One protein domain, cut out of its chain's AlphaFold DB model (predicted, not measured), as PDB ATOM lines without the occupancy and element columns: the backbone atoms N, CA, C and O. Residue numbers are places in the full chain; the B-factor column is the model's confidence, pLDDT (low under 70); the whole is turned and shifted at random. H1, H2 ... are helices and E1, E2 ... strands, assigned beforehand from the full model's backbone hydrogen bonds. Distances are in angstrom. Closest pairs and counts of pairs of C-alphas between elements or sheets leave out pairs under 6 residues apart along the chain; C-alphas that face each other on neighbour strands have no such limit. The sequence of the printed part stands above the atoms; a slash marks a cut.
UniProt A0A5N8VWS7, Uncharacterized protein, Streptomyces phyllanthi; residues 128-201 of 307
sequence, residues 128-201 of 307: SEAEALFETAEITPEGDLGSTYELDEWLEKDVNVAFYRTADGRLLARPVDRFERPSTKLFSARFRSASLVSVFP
ATOM      1  N   SER A 128     122.590 157.837 154.988       87.69
ATOM      2  CA  SER A 128     122.485 156.552 155.683       87.69
ATOM      3  C   SER A 128     123.357 155.454 155.057       87.69
ATOM      4  O   SER A 128     123.842 154.566 155.760       87.69
ATOM      5  N   GLU A 129     123.627 155.522 153.747       89.25
ATOM      6  CA  GLU A 129     124.578 154.629 153.083       89.25
ATOM      7  C   GLU A 129     126.021 154.979 153.468       89.25
ATOM      8  O   GLU A 129     126.831 154.078 153.693       89.25
ATOM      9  N   ALA A 130     126.335 156.272 153.595       89.00
ATOM     10  CA  ALA A 130     127.646 156.742 154.041       89.00
ATOM     11  C   ALA A 130     127.969 156.237 155.454       89.00
ATOM     12  O   ALA A 130     129.049 155.689 155.681       89.00
ATOM     13  N   GLU A 131     127.010 156.364 156.376       93.94
ATOM     14  CA  GLU A 131     127.108 155.871 157.754       93.94
ATOM     15  C   GLU A 131     127.315 154.351 157.787       93.94
ATOM     16  O   GLU A 131     128.273 153.864 158.390       93.94
ATOM     17  N   ALA A 132     126.486 153.596 157.058       94.50
ATOM     18  CA  ALA A 132     126.601 152.141 156.989       94.50
ATOM     19  C   ALA A 132     127.946 151.683 156.394       94.50
ATOM     20  O   ALA A 132     128.530 150.692 156.839       94.50
ATOM     21  N   LEU A 133     128.468 152.397 155.391       94.75
ATOM     22  CA  LEU A 133     129.794 152.127 154.841       94.75
ATOM     23  C   LEU A 133     130.893 152.444 155.854       94.75
ATOM     24  O   LEU A 133     131.827 151.649 155.986       94.75
ATOM     25  N   PHE A 134     130.781 153.558 156.580       96.62
ATOM     26  CA  PHE A 134     131.757 153.988 157.578       96.62
ATOM     27  C   PHE A 134     131.936 152.968 158.702       96.62
ATOM     28  O   PHE A 134     133.069 152.610 159.020       96.62
ATOM     29  N   GLU A 135     130.839 152.411 159.217       96.56
ATOM     30  CA  GLU A 135     130.866 151.380 160.267       96.56
ATOM     31  C   GLU A 135     131.592 150.090 159.843       96.56
ATOM     32  O   GLU A 135     132.090 149.327 160.672       96.56
ATOM     33  N   THR A 136     131.673 149.828 158.536       96.69
ATOM     34  CA  THR A 136     132.385 148.662 157.983       96.69
ATOM     35  C   THR A 136     133.799 148.981 157.498       96.69
ATOM     36  O   THR A 136     134.540 148.067 157.117       96.69
ATOM     37  N   ALA A 137     134.180 150.258 157.486       97.38
ATOM     38  CA  ALA A 137     135.453 150.724 156.965       97.38
ATOM     39  C   ALA A 137     136.512 150.825 158.066       97.38
ATOM     40  O   ALA A 137     136.241 151.266 159.176       97.38
ATOM     41  N   GLU A 138     137.755 150.468 157.743       97.44
ATOM     42  CA  GLU A 138     138.887 150.680 158.642       97.44
ATOM     43  C   GLU A 138     139.314 152.162 158.618       97.44
ATOM     44  O   GLU A 138     139.775 152.683 157.591       97.44
ATOM     45  N   ILE A 139     139.215 152.842 159.759       96.38
ATOM     46  CA  ILE A 139     139.593 154.257 159.907       96.38
ATOM     47  C   ILE A 139     141.050 154.422 160.358       96.38
ATOM     48  O   ILE A 139     141.688 155.423 160.025       96.38
ATOM     49  N   THR A 140     141.630 153.411 161.015       91.25
ATOM     50  CA  THR A 140     143.030 153.427 161.466       91.25
ATOM     51  C   THR A 140     143.933 152.523 160.618       91.25
ATOM     52  O   THR A 140     143.472 151.586 159.952       91.25
ATOM     53  N   PRO A 141     145.255 152.772 160.590       84.12
ATOM     54  CA  PRO A 141     146.226 151.836 160.028       84.12
ATOM     55  C   PRO A 141     146.201 150.453 160.687       84.12
ATOM     56  O   PRO A 141     146.508 149.469 160.016       84.12
ATOM     57  N   GLU A 142     145.826 150.361 161.959       89.31
ATOM     58  CA  GLU A 142     145.747 149.129 162.748       89.31
ATOM     59  C   GLU A 142     144.565 148.246 162.322       89.31
ATOM     60  O   GLU A 142     144.629 147.020 162.452       89.31
ATOM     61  N   GLY A 143     143.560 148.848 161.683       92.06
ATOM     62  CA  GLY A 143     142.375 148.162 161.179       92.06
ATOM     63  C   GLY A 143     141.167 148.285 162.089       92.06
ATOM     64  O   GLY A 143     140.285 147.433 162.013       92.06
ATOM     65  N   ASP A 144     141.137 149.306 162.941       95.19
ATOM     66  CA  ASP A 144     139.953 149.615 163.730       95.19
ATOM     67  C   ASP A 144     138.859 150.112 162.791       95.19
ATOM     68  O   ASP A 144     139.108 150.924 161.891       95.19
ATOM     69  N   LEU A 145     137.661 149.571 162.986       96.69
ATOM     70  CA  LEU A 145     136.482 149.968 162.234       96.69
ATOM     71  C   LEU A 145     135.997 151.333 162.717       96.69
ATOM     72  O   LEU A 145     136.170 151.672 163.888       96.69
ATOM     73  N   GLY A 146     135.399 152.101 161.812       95.62
ATOM     74  CA  GLY A 146     134.733 153.343 162.171       95.62
ATOM     75  C   GLY A 146     133.523 153.093 163.067       95.62
ATOM     76  O   GLY A 146     132.871 152.052 162.982       95.62
ATOM     77  N   SER A 147     133.201 154.061 163.915       96.50
ATOM     78  CA  SER A 147     131.900 154.164 164.566       96.50
ATOM     79  C   SER A 147     131.255 155.507 164.237       96.50
ATOM     80  O   SER A 147     131.905 156.427 163.736       96.50
ATOM     81  N   THR A 148     129.966 155.631 164.544       94.62
ATOM     82  CA  THR A 148     129.222 156.887 164.392       94.62
ATOM     83  C   THR A 148     129.911 158.045 165.118       94.62
ATOM     84  O   THR A 148     129.937 159.154 164.606       94.62
ATOM     85  N   TYR A 149     130.548 157.781 166.266       95.75
ATOM     86  CA  TYR A 149     131.234 158.816 167.037       95.75
ATOM     87  C   TYR A 149     132.443 159.407 166.296       95.75
ATOM     88  O   TYR A 149     132.598 160.626 166.273       95.75
ATOM     89  N   GLU A 150     133.296 158.583 165.671       96.94
ATOM     90  CA  GLU A 150     134.419 159.124 164.890       96.94
ATOM     91  C   GLU A 150     133.945 159.792 163.601       96.94
ATOM     92  O   GLU A 150     134.579 160.748 163.156       96.94
ATOM     93  N   LEU A 151     132.849 159.310 163.005       95.69
ATOM     94  CA  LEU A 151     132.249 159.971 161.850       95.69
ATOM     95  C   LEU A 151     131.794 161.382 162.225       95.69
ATOM     96  O   LEU A 151     132.207 162.329 161.564       95.69
ATOM     97  N   ASP A 152     131.035 161.527 163.312       94.81
ATOM     98  CA  ASP A 152     130.589 162.828 163.820       94.81
ATOM     99  C   ASP A 152     131.787 163.755 164.094       94.81
ATOM    100  O   ASP A 152     131.793 164.903 163.653       94.81
ATOM    101  N   GLU A 153     132.858 163.245 164.717       95.75
ATOM    102  CA  GLU A 153     134.085 164.017 164.964       95.75
ATOM    103  C   GLU A 153     134.761 164.490 163.662       95.75
ATOM    104  O   GLU A 153     135.390 165.552 163.621       95.75
ATOM    105  N   TRP A 154     134.677 163.705 162.584       95.75
ATOM    106  CA  TRP A 154     135.194 164.109 161.275       95.75
ATOM    107  C   TRP A 154     134.304 165.194 160.663       95.75
ATOM    108  O   TRP A 154     134.819 166.213 160.207       95.75
ATOM    109  N   LEU A 155     132.980 165.050 160.717       93.12
ATOM    110  CA  LEU A 155     132.066 166.065 160.180       93.12
ATOM    111  C   LEU A 155     132.167 167.401 160.922       93.12
ATOM    112  O   LEU A 155     132.138 168.457 160.292       93.12
ATOM    113  N   GLU A 156     132.355 167.377 162.244       93.88
ATOM    114  CA  GLU A 156     132.574 168.584 163.051       93.88
ATOM    115  C   GLU A 156     133.839 169.355 162.633       93.88
ATOM    116  O   GLU A 156     133.924 170.569 162.827       93.88
ATOM    117  N   LYS A 157     134.817 168.667 162.029       94.00
ATOM    118  CA  LYS A 157     136.057 169.253 161.495       94.00
ATOM    119  C   LYS A 157     135.940 169.712 160.043       94.00
ATOM    120  O   LYS A 157     136.957 170.054 159.447       94.00
ATOM    121  N   ASP A 158     134.730 169.726 159.489       92.88
ATOM    122  CA  ASP A 158     134.455 170.196 158.132       92.88
ATOM    123  C   ASP A 158     135.194 169.402 157.033       92.88
ATOM    124  O   ASP A 158     135.592 169.952 156.008       92.88
ATOM    125  N   VAL A 159     135.393 168.092 157.243       94.62
ATOM    126  CA  VAL A 159     136.045 167.211 156.259       94.62
ATOM    127  C   VAL A 159     135.048 166.333 155.506       94.62
ATOM    128  O   VAL A 159     134.050 165.866 156.050       94.62
ATOM    129  N   ASN A 160     135.365 166.053 154.246       94.12
ATOM    130  CA  ASN A 160     134.719 165.025 153.440       94.12
ATOM    131  C   ASN A 160     135.230 163.631 153.834       94.12
ATOM    132  O   ASN A 160     136.333 163.471 154.365       94.12
ATOM    133  N   VAL A 161     134.463 162.592 153.502       96.06
ATOM    134  CA  VAL A 161     134.841 161.199 153.769       96.06
ATOM    135  C   VAL A 161     135.119 160.473 152.461       96.06
ATOM    136  O   VAL A 161     134.223 160.255 151.648       96.06
ATOM    137  N   ALA A 162     136.366 160.056 152.247       96.12
ATOM    138  CA  ALA A 162     136.744 159.250 151.092       96.12
ATOM    139  C   ALA A 162     136.889 157.773 151.465       96.12
ATOM    140  O   ALA A 162     137.613 157.413 152.397       96.12
ATOM    141  N   PHE A 163     136.250 156.910 150.679       96.38
ATOM    142  CA  PHE A 163     136.299 155.467 150.844       96.38
ATOM    143  C   PHE A 163     137.221 154.827 149.819       96.38
ATOM    144  O   PHE A 163     137.112 155.066 148.618       96.38
ATOM    145  N   TYR A 164     138.097 153.946 150.286       97.19
ATOM    146  CA  TYR A 164     139.055 153.231 149.457       97.19
ATOM    147  C   TYR A 164     138.886 151.729 149.617       97.19
ATOM    148  O   TYR A 164     138.700 151.230 150.722       97.19
ATOM    149  N   ARG A 165     139.023 150.982 148.522       97.50
ATOM    150  CA  ARG A 165     139.029 149.519 148.534       97.50
ATOM    151  C   ARG A 165     140.430 148.994 148.292       97.50
ATOM    152  O   ARG A 165     141.066 149.304 147.282       97.50
ATOM    153  N   THR A 166     140.921 148.210 149.235       96.69
ATOM    154  CA  THR A 166     142.215 147.530 149.149       96.69
ATOM    155  C   THR A 166     142.164 146.382 148.139       96.69
ATOM    156  O   THR A 166     141.098 145.888 147.765       96.69
ATOM    157  N   ALA A 167     143.334 145.899 147.715       93.12
ATOM    158  CA  ALA A 167     143.425 144.735 146.827       93.12
ATOM    159  C   ALA A 167     142.860 143.435 147.441       93.12
ATOM    160  O   ALA A 167     142.477 142.532 146.703       93.12
ATOM    161  N   ASP A 168     142.806 143.335 148.773       92.94
ATOM    162  CA  ASP A 168     142.191 142.212 149.494       92.94
ATOM    163  C   ASP A 168     140.691 142.419 149.783       92.94
ATOM    164  O   ASP A 168     140.063 141.570 150.410       92.94
ATOM    165  N   GLY A 169     140.100 143.508 149.279       94.50
ATOM    166  CA  GLY A 169     138.661 143.762 149.317       94.50
ATOM    167  C   GLY A 169     138.153 144.460 150.578       94.50
ATOM    168  O   GLY A 169     136.948 144.681 150.681       94.50
ATOM    169  N   ARG A 170     139.040 144.835 151.504       95.25
ATOM    170  CA  ARG A 170     138.702 145.631 152.689       95.25
ATOM    171  C   ARG A 170     138.399 147.077 152.311       95.25
ATOM    172  O   ARG A 170     138.940 147.609 151.337       95.25
ATOM    173  N   LEU A 171     137.522 147.696 153.089       97.25
ATOM    174  CA  LEU A 171     137.128 149.087 152.930       97.25
ATOM    175  C   LEU A 171     137.902 149.939 153.937       97.25
ATOM    176  O   LEU A 171     138.036 149.552 155.092       97.25
ATOM    177  N   LEU A 172     138.427 151.074 153.494       97.31
ATOM    178  CA  LEU A 172     139.096 152.067 154.326       97.31
ATOM    179  C   LEU A 172     138.329 153.378 154.206       97.31
ATOM    180  O   LEU A 172     137.940 153.733 153.095       97.31
ATOM    181  N   ALA A 173     138.188 154.112 155.301       97.62
ATOM    182  CA  ALA A 173     137.657 155.471 155.289       97.62
ATOM    183  C   ALA A 173     138.768 156.449 155.674       97.62
ATOM    184  O   ALA A 173     139.577 156.168 156.564       97.62
ATOM    185  N   ARG A 174     138.864 157.581 154.975       96.81
ATOM    186  CA  ARG A 174     139.838 158.636 155.272       96.81
ATOM    187  C   ARG A 174     139.169 160.007 155.259       96.81
ATOM    188  O   ARG A 174     138.363 160.246 154.357       96.81
ATOM    189  N   PRO A 175     139.522 160.886 156.213       97.00
ATOM    190  CA  PRO A 175     139.100 162.273 156.163       97.00
ATOM    191  C   PRO A 175     139.855 162.963 155.028       97.00
ATOM    192  O   PRO A 175     141.036 162.683 154.796       97.00
ATOM    193  N   VAL A 176     139.163 163.831 154.309       95.12
ATOM    194  CA  VAL A 176     139.712 164.605 153.198       95.12
ATOM    195  C   VAL A 176     139.232 166.026 153.368       95.12
ATOM    196  O   VAL A 176     138.043 166.243 153.589       95.12
ATOM    197  N   ASP A 177     140.150 166.982 153.300       92.00
ATOM    198  CA  ASP A 177     139.778 168.387 153.376       92.00
ATOM    199  C   ASP A 177     138.722 168.713 152.309       92.00
ATOM    200  O   ASP A 177     138.745 168.162 151.204       92.00
ATOM    201  N   ARG A 178     137.755 169.574 152.641       86.06
ATOM    202  CA  ARG A 178     136.646 169.892 151.736       86.06
ATOM    203  C   ARG A 178     137.105 170.496 150.408       86.06
ATOM    204  O   ARG A 178     136.410 170.349 149.404       86.06
ATOM    205  N   PHE A 179     138.252 171.171 150.417       85.19
ATOM    206  CA  PHE A 179     138.860 171.801 149.252       85.19
ATOM    207  C   PHE A 179     139.899 170.901 148.579       85.19
ATOM    208  O   PHE A 179     140.246 171.126 147.423       85.19
ATOM    209  N   GLU A 180     140.388 169.871 149.272       88.06
ATOM    210  CA  GLU A 180     141.372 168.954 148.715       88.06
ATOM    211  C   GLU A 180     140.690 167.843 147.914       88.06
ATOM    212  O   GLU A 180     139.789 167.135 148.374       88.06
ATOM    213  N   ARG A 181     141.174 167.618 146.693       86.69
ATOM    214  CA  ARG A 181     140.746 166.462 145.915       86.69
ATOM    215  C   ARG A 181     141.378 165.186 146.486       86.69
ATOM    216  O   ARG A 181     142.605 165.064 146.479       86.69
ATOM    217  N   PRO A 182     140.585 164.164 146.862       91.69
ATOM    218  CA  PRO A 182     141.148 162.910 147.335       91.69
ATOM    219  C   PRO A 182     142.016 162.251 146.267       91.69
ATOM    220  O   PRO A 182     141.647 162.160 145.091       91.69
ATOM    221  N   SER A 183     143.151 161.711 146.703       91.94
ATOM    222  CA  SER A 183     143.996 160.882 145.847       91.94
ATOM    223  C   SER A 183     143.194 159.705 145.274       91.94
ATOM    224  O   SER A 183     142.383 159.088 145.957       91.94
ATOM    225  N   THR A 184     143.442 159.323 144.022       91.81
ATOM    226  CA  THR A 184     142.756 158.157 143.428       91.81
ATOM    227  C   THR A 184     143.264 156.823 143.981       91.81
ATOM    228  O   THR A 184     142.591 155.795 143.849       91.81
ATOM    229  N   LYS A 185     144.458 156.812 144.590       92.88
ATOM    230  CA  LYS A 185     145.108 155.625 145.152       92.88
ATOM    231  C   LYS A 185     145.865 155.954 146.428       92.88
ATOM    232  O   LYS A 185     146.656 156.889 146.455       92.88
ATOM    233  N   LEU A 186     145.725 155.081 147.420       91.31
ATOM    234  CA  LEU A 186     146.518 155.100 148.643       91.31
ATOM    235  C   LEU A 186     147.507 153.941 148.666       91.31
ATOM    236  O   LEU A 186     147.182 152.817 148.278       91.31
ATOM    237  N   PHE A 187     148.701 154.203 149.193       89.81
ATOM    238  CA  PHE A 187     149.740 153.199 149.393       89.81
ATOM    239  C   PHE A 187     150.089 153.104 150.875       89.81
ATOM    240  O   PHE A 187     150.268 154.108 151.557       89.81
ATOM    241  N   SER A 188     150.196 151.878 151.378       85.94
ATOM    242  CA  SER A 188     150.632 151.598 152.747       85.94
ATOM    243  C   SER A 188     151.329 150.251 152.794       85.94
ATOM    244  O   SER A 188     150.998 149.344 152.028       85.94
ATOM    245  N   ALA A 189     152.247 150.084 153.743       86.19
ATOM    246  CA  ALA A 189     152.896 148.804 153.997       86.19
ATOM    247  C   ALA A 189     151.886 147.674 154.289       86.19
ATOM    248  O   ALA A 189     152.136 146.529 153.915       86.19
ATOM    249  N   ARG A 190     150.735 147.984 154.911       86.81
ATOM    250  CA  ARG A 190     149.744 146.980 155.337       86.81
ATOM    251  C   ARG A 190     148.877 146.453 154.195       86.81
ATOM    252  O   ARG A 190     148.677 145.248 154.094       86.81
ATOM    253  N   PHE A 191     148.364 147.331 153.336       85.25
ATOM    254  CA  PHE A 191     147.430 146.958 152.261       85.25
ATOM    255  C   PHE A 191     148.028 147.046 150.851       85.25
ATOM    256  O   PHE A 191     147.365 146.682 149.883       85.25
ATOM    257  N   ARG A 192     149.294 147.474 150.726       87.88
ATOM    258  CA  ARG A 192     150.043 147.718 149.478       87.88
ATOM    259  C   ARG A 192     149.449 148.835 148.627       87.88
ATOM    260  O   ARG A 192     150.108 149.849 148.440       87.88
ATOM    261  N   SER A 193     148.217 148.664 148.155       93.19
ATOM    262  CA  SER A 193     147.470 149.642 147.368       93.19
ATOM    263  C   SER A 193     145.975 149.566 147.673       93.19
ATOM    264  O   SER A 193     145.407 148.471 147.709       93.19
ATOM    265  N   ALA A 194     145.337 150.722 147.809       95.56
ATOM    266  CA  ALA A 194     143.889 150.871 147.861       95.56
ATOM    267  C   ALA A 194     143.442 151.883 146.803       95.56
ATOM    268  O   ALA A 194     144.158 152.847 146.539       95.56
ATOM    269  N   SER A 195     142.296 151.644 146.168       96.69
ATOM    270  CA  SER A 195     141.746 152.512 145.117       96.69
ATOM    271  C   SER A 195     140.514 153.236 145.633       96.69
ATOM    272  O   SER A 195     139.722 152.625 146.348       96.69
ATOM    273  N   LEU A 196     140.361 154.509 145.274       95.94
ATOM    274  CA  LEU A 196     139.197 155.309 145.643       95.94
ATOM    275  C   LEU A 196     137.920 154.682 145.060       95.94
ATOM    276  O   LEU A 196     137.886 154.320 143.884       95.94
ATOM    277  N   VAL A 197     136.902 154.527 145.900       95.38
ATOM    278  CA  VAL A 197     135.588 153.971 145.548       95.38
ATOM    279  C   VAL A 197     134.567 155.090 145.449       95.38
ATOM    280  O   VAL A 197     133.867 155.192 144.448       95.38
ATOM    281  N   SER A 198     134.497 155.918 146.486       93.81
ATOM    282  CA  SER A 198     133.508 156.981 146.617       93.81
ATOM    283  C   SER A 198     134.020 158.075 147.545       93.81
ATOM    284  O   SER A 198     134.931 157.861 148.349       93.81
ATOM    285  N   VAL A 199     133.440 159.261 147.398       93.25
ATOM    286  CA  VAL A 199     133.686 160.421 148.250       93.25
ATOM    287  C   VAL A 199     132.330 160.942 148.672       93.25
ATOM    288  O   VAL A 199     131.472 161.172 147.822       93.25
ATOM    289  N   PHE A 200     132.149 161.103 149.972       93.00
ATOM    290  CA  PHE A 200     130.937 161.635 150.556       93.00
ATOM    291  C   PHE A 200     131.231 163.039 151.064       93.00
ATOM    292  O   PHE A 200     132.071 163.190 151.962       93.00
ATOM    293  N   PRO A 201     130.607 164.063 150.465       91.25
ATOM    294  CA  PRO A 201     130.741 165.415 150.965       91.25
ATOM    295  C   PRO A 201     130.095 165.526 152.348       91.25
ATOM    296  O   PRO A 201     129.088 164.868 152.617       91.25
TER     297      PRO A 201
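Overview. This is residues 128 to 201 of the 307 residues of an uncharacterized protein of Streptomyces phyllanthi (UniProt A0A5N8VWS7). A strongly twisted sheet of four strands, in the order E2 E1 E4 E3, curls like part of a barrel, and two short helices, H1 and H2, cover one of its faces. The helices meet steeply over the part made by E2, E1 and E4, while the short strand E3 forms the edge away from them. The printed part has 74 residues, with two named helices followed by four named strands, H1 H2 E1 E2 E3 E4, and the sheet is antiparallel throughout. The class is mixed, helices and strands. The whole is compact, with a radius of gyration of the C-alphas of 11.4 A, and rounded, with spans of 30 by 24 by 20 A.

Along the chain. H1 comes first, residues 128 to 136, 12.9 A from first to last C-alpha, beginning at C-alpha 128 (122.485, 156.552, 155.683). H2 is residues 148 to 156, 12.2 A long. E1, residues 159 to 166, is 21.8 A long and begins at C-alpha 159 (136.045, 167.211, 156.259). E2 is residues 171 to 177, 19.5 A, and E3 is residues 185 to 188, 10.2 A. E4, residues 192 to 200, spans 23.7 A, bends by 55 degrees at residue 197 and ends at C-alpha 200 (130.937, 161.635, 150.556).

Arrangement. The inner strands are E1 and E4, antiparallel at 139 degrees, with N 163 and O 198 at 2.8 A, within hydrogen-bond range. E1 and the edge strand E2 form a hairpin at 150 degrees, with N 162 and O 174 at 2.9 A. E3, the other edge strand, forms a hairpin with E4 at 135 degrees, with N 194 and O 186 at 2.8 A. H1 and H2 are on the same face of the sheet, giving two layers, helices on one face of a sheet. H1 has a height over the sheet of 9.5 A, runs slantwise to the strands at 56 degrees to E1 on the local plane, and is only just over E2, E1 and E4, with 3 of its C-alphas falling on each. The closest C-alphas of H1 and E2 are those of Phe 134 and Ala 173, 6.5 A apart. H2, also at a height over the sheet of 9.5 A, is over E1 and runs along the strands, at 23 degrees to E1 on the local plane. The closest C-alphas of H2 and E2 are those of Trp 154 and Pro 175, 6.7 A apart. H1 and H2 touch at a steep tilt of 62 degrees, opposite ways, with the C-alphas of Glu 131 and Thr 148 closest at 7.0 A. Each O i to N i+4 pair is within hydrogen-bond range in H2, and 4 of 5 are in H1.

Size, cuts and confidence. The C-alphas farthest apart, those of Ser 128 and Ala 189, are 31.4 A apart. The printed part has no cut. The link from H1 to H2, 11 residues, is long. The mean pLDDT of the printed part is 93.3, and no printed residue is under 70.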